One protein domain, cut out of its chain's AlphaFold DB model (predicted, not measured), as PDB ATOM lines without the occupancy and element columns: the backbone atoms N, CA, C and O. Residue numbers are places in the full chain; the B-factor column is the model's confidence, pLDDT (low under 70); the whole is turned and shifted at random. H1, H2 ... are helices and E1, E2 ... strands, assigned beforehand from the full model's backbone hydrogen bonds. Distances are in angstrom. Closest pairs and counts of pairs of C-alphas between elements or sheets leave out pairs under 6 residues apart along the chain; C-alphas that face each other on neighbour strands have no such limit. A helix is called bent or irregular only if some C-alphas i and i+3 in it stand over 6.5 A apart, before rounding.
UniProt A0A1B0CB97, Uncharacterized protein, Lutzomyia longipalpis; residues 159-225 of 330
ATOM      1  N   ILE A 159     -12.889  11.709  18.590       91.62
ATOM      2  CA  ILE A 159     -12.903  12.500  19.803       91.62
ATOM      3  C   ILE A 159     -11.454  12.594  20.264       91.62
ATOM      4  O   ILE A 159     -10.801  11.572  20.496       91.62
ATOM      5  N   ASP A 160     -10.963  13.822  20.389       91.75
ATOM      6  CA  ASP A 160      -9.680  14.096  21.022       91.75
ATOM      7  C   ASP A 160      -9.830  13.948  22.539       91.75
ATOM      8  O   ASP A 160     -10.479  14.768  23.194       91.75
ATOM      9  N   ILE A 161      -9.260  12.886  23.104       88.50
ATOM     10  CA  ILE A 161      -9.353  12.627  24.546       88.50
ATOM     11  C   ILE A 161      -8.476  13.607  25.324       88.50
ATOM     12  O   ILE A 161      -8.740  13.848  26.497       88.50
ATOM     13  N   SER A 162      -7.459  14.207  24.697       86.12
ATOM     14  CA  SER A 162      -6.594  15.191  25.357       86.12
ATOM     15  C   SER A 162      -7.309  16.519  25.631       86.12
ATOM     16  O   SER A 162      -6.889  17.271  26.509       86.12
ATOM     17  N   ALA A 163      -8.427  16.790  24.945       90.81
ATOM     18  CA  ALA A 163      -9.219  17.990  25.170       90.81
ATOM     19  C   ALA A 163      -9.876  17.988  26.570       90.81
ATOM     20  O   ALA A 163     -10.485  16.992  26.971       90.81
ATOM     21  N   PRO A 164      -9.862  19.118  27.303       88.56
ATOM     22  CA  PRO A 164     -10.402  19.195  28.664       88.56
ATOM     23  C   PRO A 164     -11.918  18.953  28.735       88.56
ATOM     24  O   PRO A 164     -12.420  18.491  29.757       88.56
ATOM     25  N   SER A 165     -12.658  19.193  27.645       92.25
ATOM     26  CA  SER A 165     -14.090  18.866  27.544       92.25
ATOM     27  C   SER A 165     -14.381  17.365  27.645       92.25
ATOM     28  O   SER A 165     -15.520  16.979  27.884       92.25
ATOM     29  N   ASN A 166     -13.359  16.527  27.464       88.88
ATOM     30  CA  ASN A 166     -13.441  15.071  27.417       88.88
ATOM     31  C   ASN A 166     -12.798  14.407  28.649       88.88
ATOM     32  O   ASN A 166     -12.499  13.214  28.619       88.88
ATOM     33  N   ALA A 167     -12.617  15.154  29.747       87.38
ATOM     34  CA  ALA A 167     -11.990  14.672  30.984       87.38
ATOM     35  C   ALA A 167     -12.640  13.399  31.564       87.38
ATOM     36  O   ALA A 167     -11.940  12.567  32.139       87.38
ATOM     37  N   LEU A 168     -13.948  13.198  31.349       86.88
ATOM     38  CA  LEU A 168     -14.657  11.976  31.753       86.88
ATOM     39  C   LEU A 168     -14.036  10.716  31.129       86.88
ATOM     40  O   LEU A 168     -13.840   9.718  31.818       86.88
ATOM     41  N   TYR A 169     -13.650  10.767  29.850       83.81
ATOM     42  CA  TYR A 169     -13.010   9.632  29.183       83.81
ATOM     43  C   TYR A 169     -11.614   9.346  29.751       83.81
ATOM     44  O   TYR A 169     -11.224   8.187  29.866       83.81
ATOM     45  N   GLN A 170     -10.868  10.385  30.144       82.50
ATOM     46  CA  GLN A 170      -9.570  10.213  30.800       82.50
ATOM     47  C   GLN A 170      -9.716   9.552  32.175       82.50
ATOM     48  O   GLN A 170      -8.929   8.675  32.524       82.50
ATOM     49  N   GLU A 171     -10.722   9.952  32.956       85.38
ATOM     50  CA  GLU A 171     -10.989   9.371  34.273       85.38
ATOM     51  C   GLU A 171     -11.372   7.887  34.168       85.38
ATOM     52  O   GLU A 171     -10.825   7.052  34.888       85.38
ATOM     53  N   GLU A 172     -12.248   7.538  33.224       83.81
ATOM     54  CA  GLU A 172     -12.647   6.150  32.973       83.81
ATOM     55  C   GLU A 172     -11.488   5.292  32.434       83.81
ATOM     56  O   GLU A 172     -11.270   4.170  32.898       83.81
ATOM     57  N   LEU A 173     -10.658   5.825  31.528       80.19
ATOM     58  CA  LEU A 173      -9.448   5.131  31.064       80.19
ATOM     59  C   LEU A 173      -8.466   4.867  32.214       80.19
ATOM     60  O   LEU A 173      -7.938   3.757  32.324       80.19
ATOM     61  N   ARG A 174      -8.271   5.833  33.123       80.50
ATOM     62  CA  ARG A 174      -7.439   5.640  34.325       80.50
ATOM     63  C   ARG A 174      -7.956   4.497  35.204       80.50
ATOM     64  O   ARG A 174      -7.145   3.706  35.690       80.50
ATOM     65  N   LYS A 175      -9.280   4.362  35.365       80.25
ATOM     66  CA  LYS A 175      -9.902   3.261  36.136       80.25
ATOM     67  C   LYS A 175      -9.598   1.887  35.531       80.25
ATOM     68  O   LYS A 175      -9.396   0.924  36.270       80.25
ATOM     69  N   ILE A 176      -9.542   1.789  34.203       73.25
ATOM     70  CA  ILE A 176      -9.286   0.526  33.493       73.25
ATOM     71  C   ILE A 176      -7.816   0.112  33.596       73.25
ATOM     72  O   ILE A 176      -7.514  -1.077  33.733       73.25
ATOM     73  N   ILE A 177      -6.909   1.080  33.482       69.38
ATOM     74  CA  ILE A 177      -5.547   0.795  33.036       69.38
ATOM     75  C   ILE A 177      -4.560   0.588  34.194       69.38
ATOM     76  O   ILE A 177      -3.595  -0.141  34.007       69.38
ATOM     77  N   LYS A 178      -4.791   1.106  35.410       69.31
ATOM     78  CA  LYS A 178      -3.836   1.005  36.547       69.31
ATOM     79  C   LYS A 178      -2.374   1.395  36.209       69.31
ATOM     80  O   LYS A 178      -1.476   1.033  36.962       69.31
ATOM     81  N   LEU A 179      -2.112   2.088  35.097       55.88
ATOM     82  CA  LEU A 179      -0.769   2.546  34.720       55.88
ATOM     83  C   LEU A 179      -0.585   4.008  35.128       55.88
ATOM     84  O   LEU A 179      -1.539   4.789  35.127       55.88
ATOM     85  N   GLU A 180       0.651   4.361  35.464       58.47
ATOM     86  CA  GLU A 180       1.054   5.724  35.802       58.47
ATOM     87  C   GLU A 180       1.070   6.628  34.548       58.47
ATOM     88  O   GLU A 180       1.249   6.183  33.416       58.47
ATOM     89  N   ASN A 181       0.754   7.908  34.760       57.88
ATOM     90  CA  ASN A 181      -0.046   8.756  33.864       57.88
ATOM     91  C   ASN A 181       0.610   9.280  32.568       57.88
ATOM     92  O   ASN A 181      -0.107   9.851  31.744       57.88
ATOM     93  N   GLU A 182       1.919   9.160  32.363       62.47
ATOM     94  CA  GLU A 182       2.588   9.976  31.333       62.47
ATOM     95  C   GLU A 182       2.562   9.352  29.934       62.47
ATOM     96  O   GLU A 182       2.237  10.031  28.957       62.47
ATOM     97  N   GLU A 183       2.783   8.044  29.817       63.91
ATOM     98  CA  GLU A 183       2.818   7.388  28.506       63.91
ATOM     99  C   GLU A 183       1.413   7.245  27.894       63.91
ATOM    100  O   GLU A 183       1.238   7.299  26.674       63.91
ATOM    101  N   MET A 184       0.371   7.155  28.730       66.50
ATOM    102  CA  MET A 184      -1.023   6.979  28.300       66.50
ATOM    103  C   MET A 184      -1.548   8.118  27.424       66.50
ATOM    104  O   MET A 184      -2.277   7.867  26.459       66.50
ATOM    105  N   ASN A 185      -1.171   9.360  27.738       65.31
ATOM    106  CA  ASN A 185      -1.629  10.537  26.997       65.31
ATOM    107  C   ASN A 185      -1.121  10.534  25.550       65.31
ATOM    108  O   ASN A 185      -1.758  11.113  24.669       65.31
ATOM    109  N   SER A 186      -0.008   9.839  25.290       68.62
ATOM    110  CA  SER A 186       0.512   9.654  23.936       68.62
ATOM    111  C   SER A 186      -0.249   8.570  23.161       68.62
ATOM    112  O   SER A 186      -0.494   8.725  21.964       68.62
ATOM    113  N   PHE A 187      -0.693   7.501  23.838       68.75
ATOM    114  CA  PHE A 187      -1.297   6.336  23.188       68.75
ATOM    115  C   PHE A 187      -2.764   6.514  22.810       68.75
ATOM    116  O   PHE A 187      -3.200   5.936  21.818       68.75
ATOM    117  N   PHE A 188      -3.530   7.303  23.565       77.44
ATOM    118  CA  PHE A 188      -4.971   7.470  23.345       77.44
ATOM    119  C   PHE A 188      -5.344   8.904  23.000       77.44
ATOM    120  O   PHE A 188      -6.317   9.438  23.517       77.44
ATOM    121  N   LYS A 189      -4.600   9.539  22.091       86.38
ATOM    122  CA  LYS A 189      -4.953  10.896  21.659       86.38
ATOM    123  C   LYS A 189      -6.346  10.949  21.015       86.38
ATOM    124  O   LYS A 189      -7.118  11.857  21.301       86.38
ATOM    125  N   PHE A 190      -6.699   9.939  20.213       88.88
ATOM    126  CA  PHE A 190      -7.974   9.890  19.494       88.88
ATOM    127  C   PHE A 190      -8.710   8.555  19.672       88.88
ATOM    128  O   PHE A 190      -8.157   7.477  19.430       88.88
ATOM    129  N   ILE A 191      -9.998   8.630  20.014       89.62
ATOM    130  CA  ILE A 191     -10.951   7.509  19.933       89.62
ATOM    131  C   ILE A 191     -12.169   7.931  19.123       89.62
ATOM    132  O   ILE A 191     -12.574   9.080  19.185       89.62
ATOM    133  N   CYS A 192     -12.803   7.027  18.384       92.88
ATOM    134  CA  CYS A 192     -14.070   7.359  17.737       92.88
ATOM    135  C   CYS A 192     -15.220   7.357  18.752       92.88
ATOM    136  O   CYS A 192     -15.195   6.618  19.742       92.88
ATOM    137  N   ARG A 193     -16.286   8.106  18.461       90.62
ATOM    138  CA  ARG A 193     -17.489   8.197  19.303       90.62
ATOM    139  C   ARG A 193     -18.098   6.843  19.671       90.62
ATOM    140  O   ARG A 193     -18.532   6.646  20.800       90.62
ATOM    141  N   LYS A 194     -18.074   5.870  18.753       88.94
ATOM    142  CA  LYS A 194     -18.557   4.501  19.022       88.94
ATOM    143  C   LYS A 194     -17.734   3.794  20.102       88.94
ATOM    144  O   LYS A 194     -18.300   3.057  20.903       88.94
ATOM    145  N   CYS A 195     -16.416   3.985  20.111       86.69
ATOM    146  CA  CYS A 195     -15.531   3.439  21.140       86.69
ATOM    147  C   CYS A 195     -15.645   4.226  22.452       86.69
ATOM    148  O   CYS A 195     -15.618   3.606  23.507       86.69
ATOM    149  N   GLY A 196     -15.861   5.544  22.384       85.56
ATOM    150  CA  GLY A 196     -16.154   6.381  23.551       85.56
ATOM    151  C   GLY A 196     -17.414   5.939  24.292       85.56
ATOM    152  O   GLY A 196     -17.356   5.695  25.486       85.56
ATOM    153  N   ASN A 197     -18.526   5.714  23.589       84.44
ATOM    154  CA  ASN A 197     -19.766   5.245  24.225       84.44
ATOM    155  C   ASN A 197     -19.616   3.858  24.871       84.44
ATOM    156  O   ASN A 197     -20.313   3.534  25.822       84.44
ATOM    157  N   LYS A 198     -18.711   3.017  24.354       81.88
ATOM    158  CA  LYS A 198     -18.396   1.732  24.987       81.88
ATOM    159  C   LYS A 198     -17.560   1.896  26.246       81.88
ATOM    160  O   LYS A 198     -17.616   1.005  27.073       81.88
ATOM    161  N   LEU A 199     -16.798   2.985  26.381       76.25
ATOM    162  CA  LEU A 199     -16.007   3.280  27.577       76.25
ATOM    163  C   LEU A 199     -16.895   3.402  28.824       76.25
ATOM    164  O   LEU A 199     -16.477   3.002  29.901       76.25
ATOM    165  N   GLU A 200     -18.129   3.890  28.653       71.00
ATOM    166  CA  GLU A 200     -19.147   3.927  29.713       71.00
ATOM    167  C   GLU A 200     -19.505   2.513  30.215       71.00
ATOM    168  O   GLU A 200     -19.827   2.329  31.387       71.00
ATOM    169  N   ASP A 201     -19.375   1.493  29.358       79.50
ATOM    170  CA  ASP A 201     -19.414   0.073  29.722       79.50
ATOM    171  C   ASP A 201     -17.982  -0.453  29.932       79.50
ATOM    172  O   ASP A 201     -17.398  -1.171  29.110       79.50
ATOM    173  N   LEU A 202     -17.406  -0.060  31.071       64.44
ATOM    174  CA  LEU A 202     -16.035  -0.347  31.501       64.44
ATOM    175  C   LEU A 202     -15.584  -1.797  31.269       64.44
ATOM    176  O   LEU A 202     -14.432  -2.035  30.902       64.44
ATOM    177  N   MET A 203     -16.465  -2.781  31.475       56.88
ATOM    178  CA  MET A 203     -16.124  -4.198  31.324       56.88
ATOM    179  C   MET A 203     -16.045  -4.614  29.855       56.88
ATOM    180  O   MET A 203     -15.066  -5.248  29.447       56.88
ATOM    181  N   ALA A 204     -17.033  -4.229  29.041       64.75
ATOM    182  CA  ALA A 204     -17.005  -4.487  27.603       64.75
ATOM    183  C   ALA A 204     -15.838  -3.754  26.928       64.75
ATOM    184  O   ALA A 204     -15.196  -4.288  26.012       64.75
ATOM    185  N   PHE A 205     -15.533  -2.548  27.408       67.81
ATOM    186  CA  PHE A 205     -14.388  -1.791  26.946       67.81
ATOM    187  C   PHE A 205     -13.074  -2.425  27.373       67.81
ATOM    188  O   PHE A 205     -12.200  -2.557  26.531       67.81
ATOM    189  N   ARG A 206     -12.919  -2.887  28.619       68.25
ATOM    190  CA  ARG A 206     -11.669  -3.500  29.100       68.25
ATOM    191  C   ARG A 206     -11.246  -4.711  28.270       68.25
ATOM    192  O   ARG A 206     -10.070  -4.840  27.949       68.25
ATOM    193  N   VAL A 207     -12.194  -5.554  27.862       67.50
ATOM    194  CA  VAL A 207     -11.916  -6.705  26.982       67.50
ATOM    195  C   VAL A 207     -11.463  -6.250  25.590       67.50
ATOM    196  O   VAL A 207     -10.513  -6.798  25.030       67.50
ATOM    197  N   GLN A 208     -12.117  -5.232  25.022       67.44
ATOM    198  CA  GLN A 208     -11.705  -4.656  23.734       67.44
ATOM    199  C   GLN A 208     -10.348  -3.951  23.843       67.44
ATOM    200  O   GLN A 208      -9.492  -4.125  22.979       67.44
ATOM    201  N   TYR A 209     -10.132  -3.224  24.933       68.31
ATOM    202  CA  TYR A 209      -8.910  -2.512  25.265       68.31
ATOM    203  C   TYR A 209      -7.732  -3.465  25.405       68.31
ATOM    204  O   TYR A 209      -6.692  -3.207  24.817       68.31
ATOM    205  N   GLU A 210      -7.879  -4.588  26.112       72.50
ATOM    206  CA  GLU A 210      -6.792  -5.559  26.272       72.50
ATOM    207  C   GLU A 210      -6.334  -6.106  24.914       72.50
ATOM    208  O   GLU A 210      -5.137  -6.230  24.649       72.50
ATOM    209  N   PHE A 211      -7.283  -6.373  24.015       69.50
ATOM    210  CA  PHE A 211      -6.977  -6.835  22.667       69.50
ATOM    211  C   PHE A 211      -6.267  -5.758  21.837       69.50
ATOM    212  O   PHE A 211      -5.278  -6.045  21.161       69.50
ATOM    213  N   THR A 212      -6.738  -4.513  21.905       70.81
ATOM    214  CA  THR A 212      -6.124  -3.377  21.212       70.81
ATOM    215  C   THR A 212      -4.736  -3.057  21.763       70.81
ATOM    216  O   THR A 212      -3.788  -2.951  20.990       70.81
ATOM    217  N   TYR A 213      -4.590  -2.952  23.082       71.00
ATOM    218  CA  TYR A 213      -3.325  -2.676  23.759       71.00
ATOM    219  C   TYR A 213      -2.281  -3.743  23.423       71.00
ATOM    220  O   TYR A 213      -1.152  -3.415  23.069       71.00
ATOM    221  N   ARG A 214      -2.679  -5.023  23.390       70.00
ATOM    222  CA  ARG A 214      -1.807  -6.115  22.936       70.00
ATOM    223  C   ARG A 214      -1.346  -5.925  21.487       70.00
ATOM    224  O   ARG A 214      -0.161  -6.075  21.205       70.00
ATOM    225  N   ARG A 215      -2.246  -5.541  20.573       69.19
ATOM    226  CA  ARG A 215      -1.884  -5.244  19.171       69.19
ATOM    227  C   ARG A 215      -0.977  -4.020  19.043       69.19
ATOM    228  O   ARG A 215      -0.130  -3.999  18.152       69.19
ATOM    229  N   LEU A 216      -1.150  -3.016  19.900       62.62
ATOM    230  CA  LEU A 216      -0.281  -1.842  19.948       62.62
ATOM    231  C   LEU A 216       1.120  -2.228  20.427       62.62
ATOM    232  O   LEU A 216       2.084  -1.929  19.729       62.62
ATOM    233  N   LEU A 217       1.243  -2.980  21.524       66.69
ATOM    234  CA  LEU A 217       2.533  -3.497  21.998       66.69
ATOM    235  C   LEU A 217       3.252  -4.332  20.926       66.69
ATOM    236  O   LEU A 217       4.446  -4.154  20.701       66.69
ATOM    237  N   GLU A 218       2.529  -5.179  20.185       69.50
ATOM    238  CA  GLU A 218       3.099  -5.929  19.055       69.50
ATOM    239  C   GLU A 218       3.639  -5.028  17.929       69.50
ATOM    240  O   GLU A 218       4.569  -5.424  17.224       69.50
ATOM    241  N   ARG A 219       3.061  -3.836  17.719       68.81
ATOM    242  CA  ARG A 219       3.573  -2.859  16.744       68.81
ATOM    243  C   ARG A 219       4.849  -2.187  17.241       68.81
ATOM    244  O   ARG A 219       5.761  -2.025  16.438       68.81
ATOM    245  N   PHE A 220       4.931  -1.850  18.528       61.09
ATOM    246  CA  PHE A 220       6.131  -1.245  19.112       61.09
ATOM    247  C   PHE A 220       7.327  -2.189  19.068       61.09
ATOM    248  O   PHE A 220       8.358  -1.821  18.516       61.09
ATOM    249  N   VAL A 221       7.145  -3.443  19.494       69.56
ATOM    250  CA  VAL A 221       8.209  -4.460  19.431       69.56
ATOM    251  C   VAL A 221       8.695  -4.668  17.992       69.56
ATOM    252  O   VAL A 221       9.883  -4.837  17.746       69.56
ATOM    253  N   LYS A 222       7.793  -4.620  17.002       67.62
ATOM    254  CA  LYS A 222       8.184  -4.713  15.586       67.62
ATOM    255  C   LYS A 222       8.937  -3.483  15.094       67.62
ATOM    256  O   LYS A 222       9.824  -3.644  14.265       67.62
ATOM    257  N   LYS A 223       8.567  -2.286  15.550       67.12
ATOM    258  CA  LYS A 223       9.230  -1.044  15.147       67.12
ATOM    259  C   LYS A 223      10.667  -0.996  15.677       67.12
ATOM    260  O   LYS A 223      11.572  -0.718  14.904       67.12
ATOM    261  N   GLU A 224      10.871  -1.399  16.928       65.81
ATOM    262  CA  GLU A 224      12.191  -1.450  17.571       65.81
ATOM    263  C   GLU A 224      13.147  -2.441  16.874       65.81
ATOM    264  O   GLU A 224      14.316  -2.139  16.661       65.81
ATOM    265  N   ILE A 225      12.632  -3.584  16.397       65.88
ATOM    266  CA  ILE A 225      13.415  -4.576  15.628       65.88
ATOM    267  C   ILE A 225      13.795  -4.071  14.221       65.88
ATOM    268  O   ILE A 225      14.786  -4.521  13.645       65.88
TER     269      ILE A 225
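This is residues 159 to 225 of the 330 residues of an uncharacterized protein of Lutzomyia longipalpis (UniProt A0A1B0CB97). A small head holds H1, H3, the short H2 and the short strand E1, and the long helix H4 starts at this head and runs out from it as an arm, whose residues 217 to 225 stick out. The printed part has 67 residues, with four named helices and one named strand in the order H1, H2, E1, H3, H4, and its class is mostly helix. It is compact, with a radius of gyration of the C-alphas of 12.2 A, yet elongated, spanning 38 by 24 by 22 A.

Residues 159 to 160 pair antiparallel with residues 190 to 191 of E1, residues 190 to 192, which pairs with no named strand. H1, residues 164 to 177, touches H3, residues 193 to 199, with residues 169 to 173 alone; the closest C-alphas, of Glu 172 and Leu 199, are 7.0 A apart, and the two run the same way at a steep tilt of 45 degrees. H2, residues 184 to 187, is near H1, with 5 pairs of C-alphas within 10 A. H4, residues 202 to 225, only just touches H1, with 3 pairs of C-alphas within 8 A, the closest those of Ile 176 and Arg 206 at 6.4 A; their lines are about perpendicular at 85 degrees. H3 and H4 touch only at the corner, closest at the C-alphas of Leu 199 and Phe 205, 5.4 A. Every O i to N i+4 pair is within hydrogen-bond range in H3 and H4, 7 of 10 are in H1, and H2 is too short for one.

H1 begins at C-alpha 164 (-10.402, 19.195, 28.664), measures 19.5 A and is irregular, C-alphas 165 and 168 being 8.1 A apart. H4 measures 33.7 A, has a kink of 27 degrees near residue 209 and ends at C-alpha 225 (13.415, -4.576, 15.628).

The C-alphas of Ser 165 and Ile 225, the two farthest apart, are 38.1 A apart. The printed part has no cut and no long link. Mean pLDDT of the printed part is 75.3; it is under 70 at residues 177 to 187, 202 to 209, 211 and 215 to 225.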